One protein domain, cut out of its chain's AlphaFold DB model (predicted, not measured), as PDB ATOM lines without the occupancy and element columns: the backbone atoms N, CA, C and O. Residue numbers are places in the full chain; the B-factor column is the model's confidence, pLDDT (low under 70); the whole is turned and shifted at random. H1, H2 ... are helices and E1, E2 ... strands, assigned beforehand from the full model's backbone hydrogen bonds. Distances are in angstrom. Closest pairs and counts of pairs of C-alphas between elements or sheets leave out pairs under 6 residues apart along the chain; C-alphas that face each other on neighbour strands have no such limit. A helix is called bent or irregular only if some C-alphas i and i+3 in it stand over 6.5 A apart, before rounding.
ATOM      1  N   THR A   3     -20.814  49.139   6.165       96.75
ATOM      2  CA  THR A   3     -21.054  48.033   5.214       96.75
ATOM      3  C   THR A   3     -22.462  47.454   5.315       96.75
ATOM      4  O   THR A   3     -22.897  47.020   6.381       96.75
ATOM      5  N   VAL A   4     -23.139  47.333   4.174       97.94
ATOM      6  CA  VAL A   4     -24.434  46.654   4.031       97.94
ATOM      7  C   VAL A   4     -24.273  45.468   3.083       97.94
ATOM      8  O   VAL A   4     -24.036  45.638   1.889       97.94
ATOM      9  N   SER A   5     -24.382  44.253   3.620       96.56
ATOM     10  CA  SER A   5     -24.205  42.996   2.870       96.56
ATOM     11  C   SER A   5     -25.380  42.023   3.004       96.56
ATOM     12  O   SER A   5     -25.416  40.996   2.332       96.56
ATOM     13  N   ARG A   6     -26.350  42.328   3.871       96.75
ATOM     14  CA  ARG A   6     -27.537  41.507   4.136       96.75
ATOM     15  C   ARG A   6     -28.705  42.380   4.580       96.75
ATOM     16  O   ARG A   6     -28.487  43.478   5.086       96.75
ATOM     17  N   TRP A   7     -29.924  41.862   4.440       96.62
ATOM     18  CA  TRP A   7     -31.162  42.577   4.772       96.62
ATOM     19  C   TRP A   7     -31.206  43.117   6.200       96.62
ATOM     20  O   TRP A   7     -31.597  44.260   6.381       96.62
ATOM     21  N   SER A   8     -30.726  42.363   7.192       96.75
ATOM     22  CA  SER A   8     -30.750  42.824   8.586       96.75
ATOM     23  C   SER A   8     -29.879  44.053   8.854       96.75
ATOM     24  O   SER A   8     -30.078  44.743   9.842       96.75
ATOM     25  N   HIS A   9     -28.926  44.390   7.976       98.06
ATOM     26  CA  HIS A   9     -28.190  45.654   8.104       98.06
ATOM     27  C   HIS A   9     -29.055  46.867   7.725       98.06
ATOM     28  O   HIS A   9     -28.727  47.983   8.111       98.06
ATOM     29  N   LEU A  10     -30.141  46.672   6.963       98.12
ATOM     30  CA  LEU A  10     -31.068  47.744   6.597       98.12
ATOM     31  C   LEU A  10     -32.010  48.134   7.750       98.12
ATOM     32  O   LEU A  10     -32.571  49.230   7.722       98.12
ATOM     33  N   GLU A  11     -32.120  47.298   8.786       97.56
ATOM     34  CA  GLU A  11     -32.903  47.591   9.995       97.56
ATOM     35  C   GLU A  11     -32.388  48.852  10.701       97.56
ATOM     36  O   GLU A  11     -33.183  49.682  11.124       97.56
ATOM     37  N   GLU A  12     -31.069  49.084  10.710       97.12
ATOM     38  CA  GLU A  12     -30.448  50.301  11.269       97.12
ATOM     39  C   GLU A  12     -30.885  51.596  10.548       97.12
ATOM     40  O   GLU A  12     -30.709  52.716  11.037       97.12
ATOM     41  N   PHE A  13     -31.444  51.455   9.348       98.06
ATOM     42  CA  PHE A  13     -31.973  52.550   8.543       98.06
ATOM     43  C   PHE A  13     -33.505  52.580   8.547       98.06
ATOM     44  O   PHE A  13     -34.098  53.374   7.817       98.06
ATOM     45  N   GLY A  14     -34.140  51.745   9.373       98.06
ATOM     46  CA  GLY A  14     -35.585  51.685   9.538       98.06
ATOM     47  C   GLY A  14     -36.306  50.822   8.510       98.06
ATOM     48  O   GLY A  14     -37.501  51.018   8.320       98.06
ATOM     49  N   ILE A  15     -35.613  49.919   7.806       98.50
ATOM     50  CA  ILE A  15     -36.224  48.970   6.861       98.50
ATOM     51  C   ILE A  15     -36.168  47.578   7.491       98.50
ATOM     52  O   ILE A  15     -35.127  46.921   7.470       98.50
ATOM     53  N   VAL A  16     -37.288  47.136   8.057       98.00
ATOM     54  CA  VAL A  16     -37.363  45.942   8.903       98.00
ATOM     55  C   VAL A  16     -37.988  44.790   8.136       98.00
ATOM     56  O   VAL A  16     -39.169  44.821   7.801       98.00
ATOM     57  N   LEU A  17     -37.193  43.759   7.854       97.06
ATOM     58  CA  LEU A  17     -37.653  42.562   7.157       97.06
ATOM     59  C   LEU A  17     -38.540  41.706   8.076       97.06
ATOM     60  O   LEU A  17     -38.115  41.347   9.170       97.06
ATOM     61  N   LEU A  18     -39.738  41.332   7.615       96.06
ATOM     62  CA  LEU A  18     -40.681  40.516   8.387       96.06
ATOM     63  C   LEU A  18     -40.749  39.070   7.888       96.06
ATOM     64  O   LEU A  18     -40.285  38.149   8.553       96.06
ATOM     65  N   THR A  19     -41.357  38.850   6.719       94.31
ATOM     66  CA  THR A  19     -41.603  37.507   6.171       94.31
ATOM     67  C   THR A  19     -41.752  37.536   4.652       94.31
ATOM     68  O   THR A  19     -42.225  38.517   4.081       94.31
ATOM     69  N   GLY A  20     -41.378  36.448   3.978       90.75
ATOM     70  CA  GLY A  20     -41.692  36.229   2.559       90.75
ATOM     71  C   GLY A  20     -43.089  35.646   2.321       90.75
ATOM     72  O   GLY A  20     -43.624  35.749   1.219       90.75
ATOM     73  N   GLU A  21     -43.711  35.074   3.354       92.88
ATOM     74  CA  GLU A  21     -44.955  34.297   3.241       92.88
ATOM     75  C   GLU A  21     -46.178  35.164   2.922       92.88
ATOM     76  O   GLU A  21     -47.157  34.686   2.354       92.88
ATOM     77  N   ALA A  22     -46.105  36.464   3.222       91.56
ATOM     78  CA  ALA A  22     -47.128  37.435   2.842       91.56
ATOM     79  C   ALA A  22     -47.215  37.636   1.315       91.56
ATOM     80  O   ALA A  22     -48.211  38.151   0.803       91.56
ATOM     81  N   CYS A  23     -46.191  37.228   0.556       94.69
ATOM     82  CA  CYS A  23     -46.258  37.195  -0.897       94.69
ATOM     83  C   CYS A  23     -46.853  35.864  -1.363       94.69
ATOM     84  O   CYS A  23     -46.177  34.844  -1.332       94.69
ATOM     85  N   SER A  24     -48.054  35.883  -1.945       93.38
ATOM     86  CA  SER A  24     -48.672  34.680  -2.536       93.38
ATOM     87  C   SER A  24     -47.813  33.990  -3.608       93.38
ATOM     88  O   SER A  24     -47.959  32.797  -3.846       93.38
ATOM     89  N   LEU A  25     -46.904  34.737  -4.245       94.69
ATOM     90  CA  LEU A  25     -45.946  34.226  -5.231       94.69
ATOM     91  C   LEU A  25     -44.576  33.853  -4.640       94.69
ATOM     92  O   LEU A  25     -43.683  33.492  -5.397       94.69
ATOM     93  N   MET A  26     -44.372  34.016  -3.328       91.50
ATOM     94  CA  MET A  26     -43.109  33.754  -2.615       91.50
ATOM     95  C   MET A  26     -41.866  34.461  -3.194       91.50
ATOM     96  O   MET A  26     -40.736  34.071  -2.925       91.50
ATOM     97  N   TYR A  27     -42.064  35.512  -3.997       95.62
ATOM     98  CA  TYR A  27     -40.986  36.256  -4.659       95.62
ATOM     99  C   TYR A  27     -40.569  37.523  -3.899       95.62
ATOM    100  O   TYR A  27     -39.449  38.014  -4.041       95.62
ATOM    101  N   ARG A  28     -41.485  38.085  -3.105       97.62
ATOM    102  CA  ARG A  28     -41.282  39.343  -2.385       97.62
ATOM    103  C   ARG A  28     -41.291  39.115  -0.887       97.62
ATOM    104  O   ARG A  28     -41.968  38.228  -0.381       97.62
ATOM    105  N   LEU A  29     -40.591  39.996  -0.209       96.94
ATOM    106  CA  LEU A  29     -40.464  40.091   1.224       96.94
ATOM    107  C   LEU A  29     -41.325  41.244   1.724       96.94
ATOM    108  O   LEU A  29     -41.259  42.341   1.168       96.94
ATOM    109  N   LEU A  30     -42.124  40.994   2.755       97.94
ATOM    110  CA  LEU A  30     -42.801  42.042   3.500       97.94
ATOM    111  C   LEU A  30     -41.799  42.719   4.429       97.94
ATOM    112  O   LEU A  30     -41.132  42.043   5.217       97.94
ATOM    113  N   CYS A  31     -41.745  44.043   4.358       98.38
ATOM    114  CA  CYS A  31     -40.981  44.871   5.270       98.38
ATOM    115  C   CYS A  31     -41.888  45.900   5.936       98.38
ATOM    116  O   CYS A  31     -42.708  46.524   5.260       98.38
ATOM    117  N   ASP A  32     -41.677  46.123   7.228       98.50
ATOM    118  CA  ASP A  32     -42.128  47.335   7.900       98.50
ATOM    119  C   ASP A  32     -41.078  48.434   7.772       98.50
ATOM    120  O   ASP A  32     -39.884  48.173   7.597       98.50
ATOM    121  N   LEU A  33     -41.535  49.677   7.858       98.69
ATOM    122  CA  LEU A  33     -40.719  50.865   7.692       98.69
ATOM    123  C   LEU A  33     -40.953  51.832   8.848       98.69
ATOM    124  O   LEU A  33     -42.098  52.196   9.120       98.69
ATOM    125  N   THR A  34     -39.880  52.318   9.462       98.69
ATOM    126  CA  THR A  34     -39.937  53.524  10.302       98.69
ATOM    127  C   THR A  34     -40.035  54.770   9.419       98.69
ATOM    128  O   THR A  34     -39.914  54.688   8.192       98.69
ATOM    129  N   GLU A  35     -40.225  55.953  10.005       98.00
ATOM    130  CA  GLU A  35     -40.284  57.215   9.244       98.00
ATOM    131  C   GLU A  35     -39.013  57.444   8.400       98.00
ATOM    132  O   GLU A  35     -39.059  57.946   7.271       98.00
ATOM    133  N   ARG A  36     -37.851  57.033   8.921       97.81
ATOM    134  CA  ARG A  36     -36.580  57.081   8.189       97.81
ATOM    135  C   ARG A  36     -36.564  56.079   7.038       97.81
ATOM    136  O   ARG A  36     -36.260  56.466   5.907       97.81
ATOM    137  N   GLY A  37     -36.926  54.827   7.310       98.31
ATOM    138  CA  GLY A  37     -36.955  53.771   6.299       98.31
ATOM    139  C   GLY A  37     -37.911  54.096   5.158       98.31
ATOM    140  O   GLY A  37     -37.544  53.970   3.989       98.31
ATOM    141  N   LYS A  38     -39.099  54.618   5.481       98.50
ATOM    142  CA  LYS A  38     -40.099  55.065   4.507       98.50
ATOM    143  C   LYS A  38     -39.517  56.092   3.545       98.50
ATOM    144  O   LYS A  38     -39.553  55.877   2.335       98.50
ATOM    145  N   ARG A  39     -38.893  57.149   4.068       97.88
ATOM    146  CA  ARG A  39     -38.246  58.194   3.262       97.88
ATOM    147  C   ARG A  39     -37.181  57.627   2.321       97.88
ATOM    148  O   ARG A  39     -37.112  58.034   1.163       97.88
ATOM    149  N   ILE A  40     -36.352  56.699   2.801       97.81
ATOM    150  CA  ILE A  40     -35.305  56.058   1.992       97.81
ATOM    151  C   ILE A  40     -35.930  55.262   0.843       97.81
ATOM    152  O   ILE A  40     -35.526  55.439  -0.309       97.81
ATOM    153  N   VAL A  41     -36.925  54.420   1.134       98.25
ATOM    154  CA  VAL A  41     -37.582  53.573   0.125       98.25
ATOM    155  C   VAL A  41     -38.333  54.423  -0.902       98.25
ATOM    156  O   VAL A  41     -38.176  54.209  -2.104       98.25
ATOM    157  N   GLU A  42     -39.092  55.423  -0.456       97.94
ATOM    158  CA  GLU A  42     -39.821  56.353  -1.326       97.94
ATOM    159  C   GLU A  42     -38.883  57.110  -2.267       97.94
ATOM    160  O   GLU A  42     -39.156  57.209  -3.463       97.94
ATOM    161  N   ARG A  43     -37.732  57.581  -1.770       95.06
ATOM    162  CA  ARG A  43     -36.706  58.227  -2.604       95.06
ATOM    163  C   ARG A  43     -36.038  57.254  -3.568       95.06
ATOM    164  O   ARG A  43     -35.752  57.641  -4.698       95.06
ATOM    165  N   CYS A  44     -35.780  56.022  -3.133       96.69
ATOM    166  CA  CYS A  44     -35.162  54.985  -3.957       96.69
ATOM    167  C   CYS A  44     -36.044  54.612  -5.153       96.69
ATOM    168  O   CYS A  44     -35.556  54.498  -6.278       96.69
ATOM    169  N   LEU A  45     -37.347  54.461  -4.913       96.81
ATOM    170  CA  LEU A  45     -38.325  54.032  -5.914       96.81
ATOM    171  C   LEU A  45     -39.031  55.198  -6.624       96.81
ATOM    172  O   LEU A  45     -39.708  54.984  -7.625       96.81
ATOM    173  N   SER A  46     -38.866  56.425  -6.125       95.81
ATOM    174  CA  SER A  46     -39.588  57.628  -6.556       95.81
ATOM    175  C   SER A  46     -41.116  57.497  -6.449       95.81
ATOM    176  O   SER A  46     -41.844  57.907  -7.356       95.81
ATOM    177  N   VAL A  47     -41.605  56.932  -5.345       96.25
ATOM    178  CA  VAL A  47     -43.039  56.701  -5.078       96.25
ATOM    179  C   VAL A  47     -43.443  57.248  -3.711       96.25
ATOM    180  O   VAL A  47     -42.585  57.627  -2.922       96.25
ATOM    181  N   GLN A  48     -44.744  57.248  -3.422       97.38
ATOM    182  CA  GLN A  48     -45.278  57.425  -2.070       97.38
ATOM    183  C   GLN A  48     -45.880  56.107  -1.580       97.38
ATOM    184  O   GLN A  48     -46.628  55.455  -2.311       97.38
ATOM    185  N   ILE A  49     -45.561  55.716  -0.351       98.06
ATOM    186  CA  ILE A  49     -46.064  54.505   0.295       98.06
ATOM    187  C   ILE A  49     -47.259  54.892   1.164       98.06
ATOM    188  O   ILE A  49     -47.132  55.647   2.132       98.06
ATOM    189  N   ALA A  50     -48.425  54.367   0.790       96.12
ATOM    190  CA  ALA A  50     -49.702  54.651   1.441       96.12
ATOM    191  C   ALA A  50     -50.175  53.540   2.394       96.12
ATOM    192  O   ALA A  50     -51.121  53.751   3.144       96.12
ATOM    193  N   SER A  51     -49.557  52.360   2.351       97.31
ATOM    194  CA  SER A  51     -49.873  51.241   3.240       97.31
ATOM    195  C   SER A  51     -49.434  51.528   4.673       97.31
ATOM    196  O   SER A  51     -48.327  52.016   4.901       97.31
ATOM    197  N   GLU A  52     -50.289  51.165   5.626       97.56
ATOM    198  CA  GLU A  52     -49.976  51.179   7.055       97.56
ATOM    199  C   GLU A  52     -48.921  50.116   7.397       97.56
ATOM    200  O   GLU A  52     -48.662  49.193   6.614       97.56
ATOM    201  N   SER A  53     -48.277  50.263   8.552       97.56
ATOM    202  CA  SER A  53     -47.361  49.251   9.073       97.56
ATOM    203  C   SER A  53     -48.102  47.975   9.465       97.56
ATOM    204  O   SER A  53     -49.271  47.993   9.848       97.56
ATOM    205  N   TRP A  54     -47.415  46.844   9.339       97.00
ATOM    206  CA  TRP A  54     -47.926  45.542   9.747       97.00
ATOM    207  C   TRP A  54     -47.802  45.347  11.260       97.00
ATOM    208  O   TRP A  54     -48.721  44.843  11.903       97.00
ATOM    209  N   ASN A  55     -46.674  45.762  11.838       96.88
ATOM    210  CA  ASN A  55     -46.456  45.830  13.282       96.88
ATOM    211  C   ASN A  55     -46.260  47.282  13.714       96.88
ATOM    212  O   ASN A  55     -45.865  48.119  12.916       96.88
ATOM    213  N   SER A  56     -46.461  47.583  14.996       95.38
ATOM    214  CA  SER A  56     -46.301  48.947  15.522       95.38
ATOM    215  C   SER A  56     -44.846  49.414  15.645       95.38
ATOM    216  O   SER A  56     -44.597  50.614  15.709       95.38
ATOM    217  N   GLY A  57     -43.880  48.492  15.705       95.25
ATOM    218  CA  GLY A  57     -42.491  48.812  16.050       95.25
ATOM    219  C   GLY A  57     -42.314  49.203  17.523       95.25
ATOM    220  O   GLY A  57     -43.192  48.946  18.355       95.25
ATOM    221  N   ALA A  58     -41.163  49.798  17.840       93.50
ATOM    222  CA  ALA A  58     -40.856  50.318  19.171       93.50
ATOM    223  C   ALA A  58     -41.525  51.683  19.402       93.50
ATOM    224  O   ALA A  58     -41.805  52.416  18.460       93.50
ATOM    225  N   THR A  59     -41.774  52.054  20.661       94.19
ATOM    226  CA  THR A  59     -42.438  53.330  20.989       94.19
ATOM    227  C   THR A  59     -41.631  54.552  20.543       94.19
ATOM    228  O   THR A  59     -42.209  55.572  20.173       94.19
ATOM    229  N   ASP A  60     -40.304  54.467  20.603       95.06
ATOM    230  CA  ASP A  60     -39.354  55.524  20.246       95.06
ATOM    231  C   ASP A  60     -38.915  55.496  18.772       95.06
ATOM    232  O   ASP A  60     -38.391  56.494  18.281       95.06
ATOM    233  N   ASP A  61     -39.188  54.404  18.057       95.50
ATOM    234  CA  ASP A  61     -38.973  54.269  16.612       95.50
ATOM    235  C   ASP A  61     -40.116  53.447  15.983       95.50
ATOM    236  O   ASP A  61     -39.949  52.266  15.644       95.50
ATOM    237  N   PRO A  62     -41.332  54.025  15.903       97.69
ATOM    238  CA  PRO A  62     -42.506  53.297  15.454       97.69
ATOM    239  C   PRO A  62     -42.423  52.986  13.964       97.69
ATOM    240  O   PRO A  62     -41.948  53.782  13.147       97.69
ATOM    241  N   HIS A  63     -42.967  51.835  13.589       98.62
ATOM    242  CA  HIS A  63     -43.184  51.509  12.189       98.62
ATOM    243  C   HIS A  63     -44.427  52.263  11.701       98.62
ATOM    244  O   HIS A  63     -45.500  52.167  12.296       98.62
ATOM    245  N   VAL A  64     -44.296  52.993  10.597       98.50
ATOM    246  CA  VAL A  64     -45.327  53.898  10.058       98.50
ATOM    247  C   VAL A  64     -45.876  53.456   8.703       98.50
ATOM    248  O   VAL A  64     -46.863  54.011   8.227       98.50
ATOM    249  N   ALA A  65     -45.226  52.493   8.050       98.56
ATOM    250  CA  ALA A  65     -45.659  51.944   6.773       98.56
ATOM    251  C   ALA A  65     -45.150  50.514   6.580       98.56
ATOM    252  O   ALA A  65     -44.226  50.083   7.266       98.56
ATOM    253  N   SER A  66     -45.712  49.804   5.605       98.31
ATOM    254  CA  SER A  66     -45.197  48.510   5.141       98.31
ATOM    255  C   SER A  66     -45.103  48.458   3.617       98.31
ATOM    256  O   SER A  66     -45.801  49.191   2.914       98.31
ATOM    257  N   ILE A  67     -44.226  47.614   3.073       98.19
ATOM    258  CA  ILE A  67     -44.059  47.429   1.623       98.19
ATOM    259  C   ILE A  67     -43.559  46.019   1.288       98.19
ATOM    260  O   ILE A  67     -42.826  45.403   2.057       98.19
ATOM    261  N   MET A  68     -43.922  45.522   0.101       97.88
ATOM    262  CA  MET A  68     -43.380  44.283  -0.464       97.88
ATOM    263  C   MET A  68     -42.210  44.581  -1.410       97.88
ATOM    264  O   MET A  68     -42.405  45.237  -2.436       97.88
ATOM    265  N   LEU A  69     -41.022  44.049  -1.126       97.69
ATOM    266  CA  LEU A  69     -39.795  44.263  -1.904       97.69
ATOM    267  C   LEU A  69     -39.224  42.934  -2.407       97.69
ATOM    268  O   LEU A  69     -39.343  41.915  -1.738       97.69
ATOM    269  N   THR A  70     -38.603  42.911  -3.587       96.94
ATOM    270  CA  THR A  70     -37.888  41.708  -4.056       96.94
ATOM    271  C   THR A  70     -36.529  41.595  -3.360       96.94
ATOM    272  O   THR A  70     -36.005  42.591  -2.857       96.94
ATOM    273  N   HIS A  71     -35.915  40.408  -3.357       93.88
ATOM    274  CA  HIS A  71     -34.576  40.226  -2.779       93.88
ATOM    275  C   HIS A  71     -33.520  41.132  -3.432       93.88
ATOM    276  O   HIS A  71     -32.610  41.617  -2.755       93.88
ATOM    277  N   GLU A  72     -33.663  41.407  -4.727       95.06
ATOM    278  CA  GLU A  72     -32.753  42.237  -5.521       95.06
ATOM    279  C   GLU A  72     -32.784  43.716  -5.112       95.06
ATOM    280  O   GLU A  72     -31.832  44.449  -5.393       95.06
ATOM    281  N   MET A  73     -33.826  44.157  -4.399       97.00
ATOM    282  CA  MET A  73     -33.929  45.531  -3.901       97.00
ATOM    283  C   MET A  73     -32.968  45.844  -2.754       97.00
ATOM    284  O   MET A  73     -32.758  47.023  -2.465       97.00
ATOM    285  N   MET A  74     -32.332  44.840  -2.141       96.19
ATOM    286  CA  MET A  74     -31.380  45.055  -1.045       96.19
ATOM    287  C   MET A  74     -30.269  46.033  -1.442       96.19
ATOM    288  O   MET A  74     -29.985  46.982  -0.716       96.19
ATOM    289  N   LEU A  75     -29.668  45.838  -2.618       96.44
ATOM    290  CA  LEU A  75     -28.505  46.615  -3.034       96.44
ATOM    291  C   LEU A  75     -28.849  48.074  -3.403       96.44
ATOM    292  O   LEU A  75     -28.161  48.971  -2.915       96.44
ATOM    293  N   PRO A  76     -29.906  48.365  -4.192       97.00
ATOM    294  CA  PRO A  76     -30.377  49.738  -4.377       97.00
ATOM    295  C   PRO A  76     -30.707  50.442  -3.056       97.00
ATOM    296  O   PRO A  76     -30.275  51.576  -2.847       97.00
ATOM    297  N   LEU A  77     -31.413  49.765  -2.143       98.19
ATOM    298  CA  LEU A  77     -31.773  50.335  -0.845       98.19
ATOM    299  C   LEU A  77     -30.541  50.618   0.010       98.19
ATOM    300  O   LEU A  77     -30.462  51.684   0.607       98.19
ATOM    301  N   ALA A  78     -29.550  49.726   0.005       98.19
ATOM    302  CA  ALA A  78     -28.283  49.934   0.692       98.19
ATOM    303  C   ALA A  78     -27.555  51.194   0.205       98.19
ATOM    304  O   ALA A  78     -27.070  51.976   1.020       98.19
ATOM    305  N   VAL A  79     -27.510  51.425  -1.113       97.75
ATOM    306  CA  VAL A  79     -26.894  52.632  -1.685       97.75
ATOM    307  C   VAL A  79     -27.615  53.889  -1.206       97.75
ATOM    308  O   VAL A  79     -26.963  54.818  -0.733       97.75
ATOM    309  N   PHE A  80     -28.946  53.917  -1.283       97.38
ATOM    310  CA  PHE A  80     -29.725  55.068  -0.822       97.38
ATOM    311  C   PHE A  80     -29.591  55.282   0.686       97.38
ATOM    312  O   PHE A  80     -29.392  56.413   1.113       97.38
ATOM    313  N   ALA A  81     -29.644  54.214   1.477       97.88
ATOM    314  CA  ALA A  81     -29.530  54.268   2.926       97.88
ATOM    315  C   ALA A  81     -28.168  54.809   3.384       97.88
ATOM    316  O   ALA A  81     -28.108  55.673   4.258       97.88
ATOM    317  N   LEU A  82     -27.076  54.350   2.769       97.88
ATOM    318  CA  LEU A  82     -25.723  54.815   3.081       97.88
ATOM    319  C   LEU A  82     -25.515  56.283   2.676       97.88
ATOM    320  O   LEU A  82     -24.973  57.055   3.465       97.88
ATOM    321  N   LEU A  83     -25.978  56.688   1.488       96.06
ATOM    322  CA  LEU A  83     -25.891  58.085   1.043       96.06
ATOM    323  C   LEU A  83     -26.764  59.019   1.899       96.06
ATOM    324  O   LEU A  83     -26.317  60.100   2.267       96.06
ATOM    325  N   ASP A  84     -27.987  58.606   2.248       93.75
ATOM    326  CA  ASP A  84     -28.895  59.377   3.115       93.75
ATOM    327  C   ASP A  84     -28.350  59.498   4.548       93.75
ATOM    328  O   ASP A  84     -28.520  60.528   5.192       93.75
ATOM    329  N   ALA A  85     -27.600  58.495   5.018       94.62
ATOM    330  CA  ALA A  85     -26.877  58.541   6.288       94.62
ATOM    331  C   ALA A  85     -25.610  59.418   6.271       94.62
ATOM    332  O   ALA A  85     -24.925  59.496   7.286       94.62
ATOM    333  N   GLY A  86     -25.291  60.068   5.149       93.62
ATOM    334  CA  GLY A  86     -24.171  61.002   5.049       93.62
ATOM    335  C   GLY A  86     -22.855  60.386   4.576       93.62
ATOM    336  O   GLY A  86     -21.830  61.067   4.618       93.62
ATOM    337  N   CYS A  87     -22.847  59.139   4.088       95.50
ATOM    338  CA  CYS A  87     -21.663  58.619   3.401       95.50
ATOM    339  C   CYS A  87     -21.388  59.471   2.154       95.50
ATOM    340  O   CYS A  87     -22.273  59.674   1.317       95.50
ATOM    341  N   ARG A  88     -20.150  59.949   2.006       93.56
ATOM    342  CA  ARG A  88     -19.745  60.797   0.871       93.56
ATOM    343  C   ARG A  88     -19.743  60.029  -0.450       93.56
ATOM    344  O   ARG A  88     -20.030  60.590  -1.507       93.56
ATOM    345  N   GLU A  89     -19.470  58.730  -0.381       94.88
ATOM    346  CA  GLU A  89     -19.591  57.814  -1.505       94.88
ATOM    347  C   GLU A  89     -19.974  56.404  -1.053       94.88
ATOM    348  O   GLU A  89     -19.776  56.024   0.100       94.88
ATOM    349  N   VAL A  90     -20.524  55.628  -1.985       97.50
ATOM    350  CA  VAL A  90     -20.866  54.220  -1.806       97.50
ATOM    351  C   VAL A  90     -20.263  53.395  -2.931       97.50
ATOM    352  O   VAL A  90     -20.425  53.699  -4.117       97.50
ATOM    353  N   TRP A  91     -19.593  52.315  -2.556       97.38
ATOM    354  CA  TRP A  91     -19.007  51.330  -3.450       97.38
ATOM    355  C   TRP A  91     -19.880  50.088  -3.498       97.38
ATOM    356  O   TRP A  91     -20.208  49.517  -2.461       97.38
ATOM    357  N   ILE A  92     -20.220  49.635  -4.700       97.06
ATOM    358  CA  ILE A  92     -20.795  48.306  -4.896       97.06
ATOM    359  C   ILE A  92     -19.659  47.339  -5.198       97.06
ATOM    360  O   ILE A  92     -18.899  47.531  -6.150       97.06
ATOM    361  N   THR A  93     -19.597  46.278  -4.407       94.75
ATOM    362  CA  THR A  93     -18.709  45.127  -4.591       94.75
ATOM    363  C   THR A  93     -19.536  43.901  -4.975       94.75
ATOM    364  O   THR A  93     -20.762  43.967  -5.051       94.75
ATOM    365  N   ASP A  94     -18.885  42.753  -5.152       89.38
ATOM    366  CA  ASP A  94     -19.583  41.478  -5.364       89.38
ATOM    367  C   ASP A  94     -20.415  41.002  -4.174       89.38
ATOM    368  O   ASP A  94     -21.261  40.123  -4.323       89.38
ATOM    369  N   ARG A  95     -20.152  41.542  -2.982       87.06
ATOM    370  CA  ARG A  95     -20.711  41.018  -1.731       87.06
ATOM    371  C   ARG A  95     -21.518  42.041  -0.942       87.06
ATOM    372  O   ARG A  95     -22.259  41.650  -0.046       87.06
ATOM    373  N   ALA A  96     -21.336  43.332  -1.206       94.69
ATOM    374  CA  ALA A  96     -21.846  44.390  -0.343       94.69
ATOM    375  C   ALA A  96     -21.894  45.760  -1.029       94.69
ATOM    376  O   ALA A  96     -21.159  46.017  -1.987       94.69
ATOM    377  N   ALA A  97     -22.685  46.656  -0.442       97.56
ATOM    378  CA  ALA A  97     -22.500  48.096  -0.553       97.56
ATOM    379  C   ALA A  97     -21.645  48.600   0.621       97.56
ATOM    380  O   ALA A  97     -21.899  48.248   1.775       97.56
ATOM    381  N   ILE A  98     -20.641  49.423   0.329       97.75
ATOM    382  CA  ILE A  98     -19.704  49.971   1.313       97.75
ATOM    383  C   ILE A  98     -19.758  51.491   1.234       97.75
ATOM    384  O   ILE A  98     -19.404  52.068   0.213       97.75
ATOM    385  N   GLY A  99     -20.223  52.132   2.297       97.25
ATOM    386  CA  GLY A  99     -20.227  53.574   2.461       97.25
ATOM    387  C   GLY A  99     -18.899  54.065   3.021       97.25
ATOM    388  O   GLY A  99     -18.409  53.549   4.029       97.25
ATOM    389  N   VAL A 100     -18.332  55.072   2.369       96.19
ATOM    390  CA  VAL A 100     -17.214  55.851   2.897       96.19
ATOM    391  C   VAL A 100     -17.797  57.009   3.688       96.19
ATOM    392  O   VAL A 100     -18.553  57.824   3.152       96.19
ATOM    393  N   GLU A 101     -17.460  57.071   4.964       95.38
ATOM    394  CA  GLU A 101     -17.924  58.108   5.875       95.38
ATOM    395  C   GLU A 101     -17.063  59.374   5.722       95.38
ATOM    396  O   GLU A 101     -15.930  59.294   5.235       95.38
ATOM    397  N   PRO A 102     -17.578  60.559   6.091       92.94
ATOM    398  CA  PRO A 102     -16.827  61.812   5.976       92.94
ATOM    399  C   PRO A 102     -15.489  61.805   6.727       92.94
ATOM    400  O   PRO A 102     -14.524  62.387   6.242       92.94
ATOM    401  N   ASP A 103     -15.437  61.108   7.863       94.50
ATOM    402  CA  ASP A 103     -14.271  61.059   8.751       94.50
ATOM    403  C   ASP A 103     -13.311  59.893   8.436       94.50
ATOM    404  O   ASP A 103     -12.301  59.710   9.118       94.50
ATOM    405  N   ASP A 104     -13.595  59.091   7.400       93.50
ATOM    406  CA  ASP A 104     -12.678  58.039   6.956       93.50
ATOM    407  C   ASP A 104     -11.415  58.654   6.330       93.50
ATOM    408  O   ASP A 104     -11.476  59.352   5.316       93.50
ATOM    409  N   ALA A 105     -10.246  58.347   6.902       94.25
ATOM    410  CA  ALA A 105      -8.963  58.846   6.411       94.25
ATOM    411  C   ALA A 105      -8.679  58.396   4.965       94.25
ATOM    412  O   ALA A 105      -8.744  57.203   4.662       94.25
ATOM    413  N   GLU A 106      -8.276  59.330   4.095       92.75
ATOM    414  CA  GLU A 106      -8.067  59.069   2.658       92.75
ATOM    415  C   GLU A 106      -7.097  57.915   2.382       92.75
ATOM    416  O   GLU A 106      -7.365  57.066   1.538       92.75
ATOM    417  N   GLU A 107      -6.004  57.815   3.141       93.38
ATOM    418  CA  GLU A 107      -5.049  56.706   3.016       93.38
ATOM    419  C   GLU A 107      -5.717  55.343   3.270       93.38
ATOM    420  O   GLU A 107      -5.458  54.360   2.572       93.38
ATOM    421  N   THR A 108      -6.624  55.284   4.249       92.69
ATOM    422  CA  THR A 108      -7.382  54.063   4.543       92.69
ATOM    423  C   THR A 108      -8.352  53.754   3.413       92.69
ATOM    424  O   THR A 108      -8.454  52.597   3.010       92.69
ATOM    425  N   VAL A 109      -9.026  54.769   2.876       93.56
ATOM    426  CA  VAL A 109      -9.960  54.630   1.756       93.56
ATOM    427  C   VAL A 109      -9.241  54.094   0.516       93.56
ATOM    428  O   VAL A 109      -9.689  53.096  -0.047       93.56
ATOM    429  N   GLU A 110      -8.101  54.667   0.128       92.19
ATOM    430  CA  GLU A 110      -7.325  54.187  -1.023       92.19
ATOM    431  C   GLU A 110      -6.862  52.739  -0.844       92.19
ATOM    432  O   GLU A 110      -7.094  51.906  -1.721       92.19
ATOM    433  N   ARG A 111      -6.324  52.385   0.330       92.12
ATOM    434  CA  ARG A 111      -5.941  50.995   0.625       92.12
ATOM    435  C   ARG A 111      -7.131  50.038   0.541       92.12
ATOM    436  O   ARG A 111      -7.006  48.908   0.074       92.12
ATOM    437  N   MET A 112      -8.301  50.474   0.994       91.88
ATOM    438  CA  MET A 112      -9.508  49.650   0.989       91.88
ATOM    439  C   MET A 112     -10.088  49.451  -0.415       91.88
ATOM    440  O   MET A 112     -10.734  48.429  -0.648       91.88
ATOM    441  N   LYS A 113      -9.826  50.342  -1.380       90.81
ATOM    442  CA  LYS A 113     -10.230  50.121  -2.782       90.81
ATOM    443  C   LYS A 113      -9.563  48.887  -3.383       90.81
ATOM    444  O   LYS A 113     -10.225  48.144  -4.107       90.81
ATOM    445  N   GLU A 114      -8.297  48.637  -3.056       89.19
ATOM    446  CA  GLU A 114      -7.574  47.449  -3.527       89.19
ATOM    447  C   GLU A 114      -8.153  46.155  -2.941       89.19
ATOM    448  O   GLU A 114      -8.268  45.150  -3.642       89.19
ATOM    449  N   VAL A 115      -8.571  46.199  -1.671       89.31
ATOM    450  CA  VAL A 115      -9.157  45.055  -0.958       89.31
ATOM    451  C   VAL A 115     -10.571  44.751  -1.452       89.31
ATOM    452  O   VAL A 115     -10.908  43.594  -1.702       89.31
ATOM    453  N   TYR A 116     -11.414  45.776  -1.579       88.75
ATOM    454  CA  TYR A 116     -12.834  45.603  -1.888       88.75
ATOM    455  C   TYR A 116     -13.151  45.530  -3.380       88.75
ATOM    456  O   TYR A 116     -14.216  45.027  -3.737       88.75
ATOM    457  N   GLN A 117     -12.257  46.034  -4.236       91.00
ATOM    458  CA  GLN A 117     -12.393  46.054  -5.695       91.00
ATOM    459  C   GLN A 117     -13.777  46.560  -6.164       91.00
ATOM    460  O   GLN A 117     -14.567  45.795  -6.728       91.00
ATOM    461  N   PRO A 118     -14.112  47.848  -5.924       92.12
ATOM    462  CA  PRO A 118     -15.406  48.413  -6.297       92.12
ATOM    463  C   PRO A 118     -15.724  48.223  -7.784       92.12
ATOM    464  O   PRO A 118     -14.982  48.674  -8.654       92.12
ATOM    465  N   ARG A 119     -16.874  47.617  -8.089       93.62
ATOM    466  CA  ARG A 119     -17.384  47.485  -9.464       93.62
ATOM    467  C   ARG A 119     -18.138  48.723  -9.924       93.62
ATOM    468  O   ARG A 119     -18.154  49.044 -11.109       93.62
ATOM    469  N   ARG A 120     -18.815  49.397  -8.993       94.19
ATOM    470  CA  ARG A 120     -19.532  50.656  -9.234       94.19
ATOM    471  C   ARG A 120     -19.343  51.585  -8.045       94.19
ATOM    472  O   ARG A 120     -19.218  51.125  -6.912       94.19
ATOM    473  N   ARG A 121     -19.380  52.886  -8.315       93.94
ATOM    474  CA  ARG A 121     -19.256  53.954  -7.323       93.94
ATOM    475  C   ARG A 121     -20.401  54.943  -7.493       93.94
ATOM    476  O   ARG A 121     -20.718  55.317  -8.620       93.94
ATOM    477  N   PHE A 122     -20.976  55.373  -6.380       93.88
ATOM    478  CA  PHE A 122     -22.003  56.407  -6.315       93.88
ATOM    479  C   PHE A 122     -21.569  57.463  -5.311       93.88
ATOM    480  O   PHE A 122     -20.986  57.125  -4.288       93.88
ATOM    481  N   ALA A 123     -21.866  58.724  -5.584       89.50
ATOM    482  CA  ALA A 123     -21.623  59.823  -4.662       89.50
ATOM    483  C   ALA A 123     -22.870  60.703  -4.598       89.50
ATOM    484  O   ALA A 123     -23.621  60.806  -5.572       89.50
ATOM    485  N   TYR A 124     -23.101  61.325  -3.445       78.88
ATOM    486  CA  TYR A 124     -24.179  62.293  -3.310       78.88
ATOM    487  C   TYR A 124     -23.755  63.618  -3.953       78.88
ATOM    488  O   TYR A 124     -22.786  64.239  -3.527       78.88
TER     489      TYR A 124
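This is residues 3 to 124 of the 141 residues of an uncharacterized protein of candidate division WWE3 bacterium RIFOXYA2_FULL_46_9 (UniProt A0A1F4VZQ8). Helix H3 runs through the middle of the domain, between two small three-stranded sheets: the strongly twisted sheet E1, E2, E3 lies toward one end of the longest axis, and the sheet E5, E4, E6 lies on the other side of H3. H1 and H2 both pack on H3, H2 also covering part of the first sheet, while H4 lies at the far end of the domain and only grazes the second sheet. The printed part has 122 residues with four named helices and six named strands, in the order H1, E1, E2, H2, E3, H3, E4, E5, H4, E6. Both sheets are antiparallel, in the orders E1, E2, E3 and E5, E4, E6, and the class is mixed, helices and strands. The whole is compact, with a radius of gyration of the C-alphas of 15.3 A and spans of 45 by 32 by 24 A.

Residues 3 to 4 pair antiparallel with residues 97 to 98 of E5, which holds residues 97 to 100. H1, residues 7 to 13, stands at the level of the sheet of E1, residues 15 to 19, E2, residues 28 to 34, and E3, residues 63 to 70, with a height over the sheet of 0.8 A. E1 and E2 form a hairpin, with N 16 and O 32 within hydrogen-bond range at 2.8 A. E2, the inner strand, is also antiparallel to E3, with N 31 and O 67 at 2.9 A. H2, residues 35 to 45, is on this sheet at a height over the sheet of 9.3 A; it lies over E2 and only just over E3, on which 3 of its C-alphas fall, and runs along the strands, at 11 degrees to E2 on the local plane. H3, residues 71 to 84, touches H1, the closest C-alphas being those of Trp 7 and Met 74, 6.3 A apart, at a shallow tilt of 27 degrees, the same way. H3 touches H2 at Ile 40 and Ala 81, whose C-alphas are 6.1 A apart, at a steep tilt of 67 degrees, opposite ways. H3 is also on one face of the sheet of E5, E4, residues 89 to 92, and E6, residues 120 to 123, making two layers, a helix over a sheet, at a height over the sheet of 9.4 A; it runs along the strands, at 4 degrees to E4 on the local plane. E4 and E5 form a hairpin, with N 98 and O 91 at 2.8 A, and E4 and E6 have N 90 and O 122 at 2.8 A. H4, residues 106 to 116, only grazes this sheet and is apart from H3; E5, H4 and E6 form a split strand-helix-strand unit, two strands running the same way with E4 between them, and its crossover is right-handed. Every O i to N i+4 pair is within range in H2, against 8 of 10 in H3, 5 of 7 in H4 and 0 of 3 in H1, where 3 of 4 O i to N i+3 pairs are.

H1 begins at C-alpha 7, (-31.162, 42.577, 4.772), and measures 10.7 A; E1 follows with 12.7 A. E2 measures 19.1 A, H2 15.6 A and E3 19.7 A. H3, the longest helix, measures 20.8 A and ends at C-alpha 84, (-28.895, 59.377, 3.115); it is only just irregular, C-alphas 72 and 75 being 6.6 A apart, and its line is a rough one. E4 measures 10.2 A, E5 10.0 A and H4 15.0 A. E6 measures 10.5 A and ends at C-alpha 123, (-21.623, 59.823, -4.662).

The two C-alphas farthest apart are those of Ser 24 and Glu 107, at 49.2 A. The printed part has no cut. The link from H2 to E3, residues 46 to 62, is long, and its C-alphas lie 15 to 22 A from the mean of all C-alphas. The mean pLDDT of the printed part is 95.5, and no printed residue is under 70.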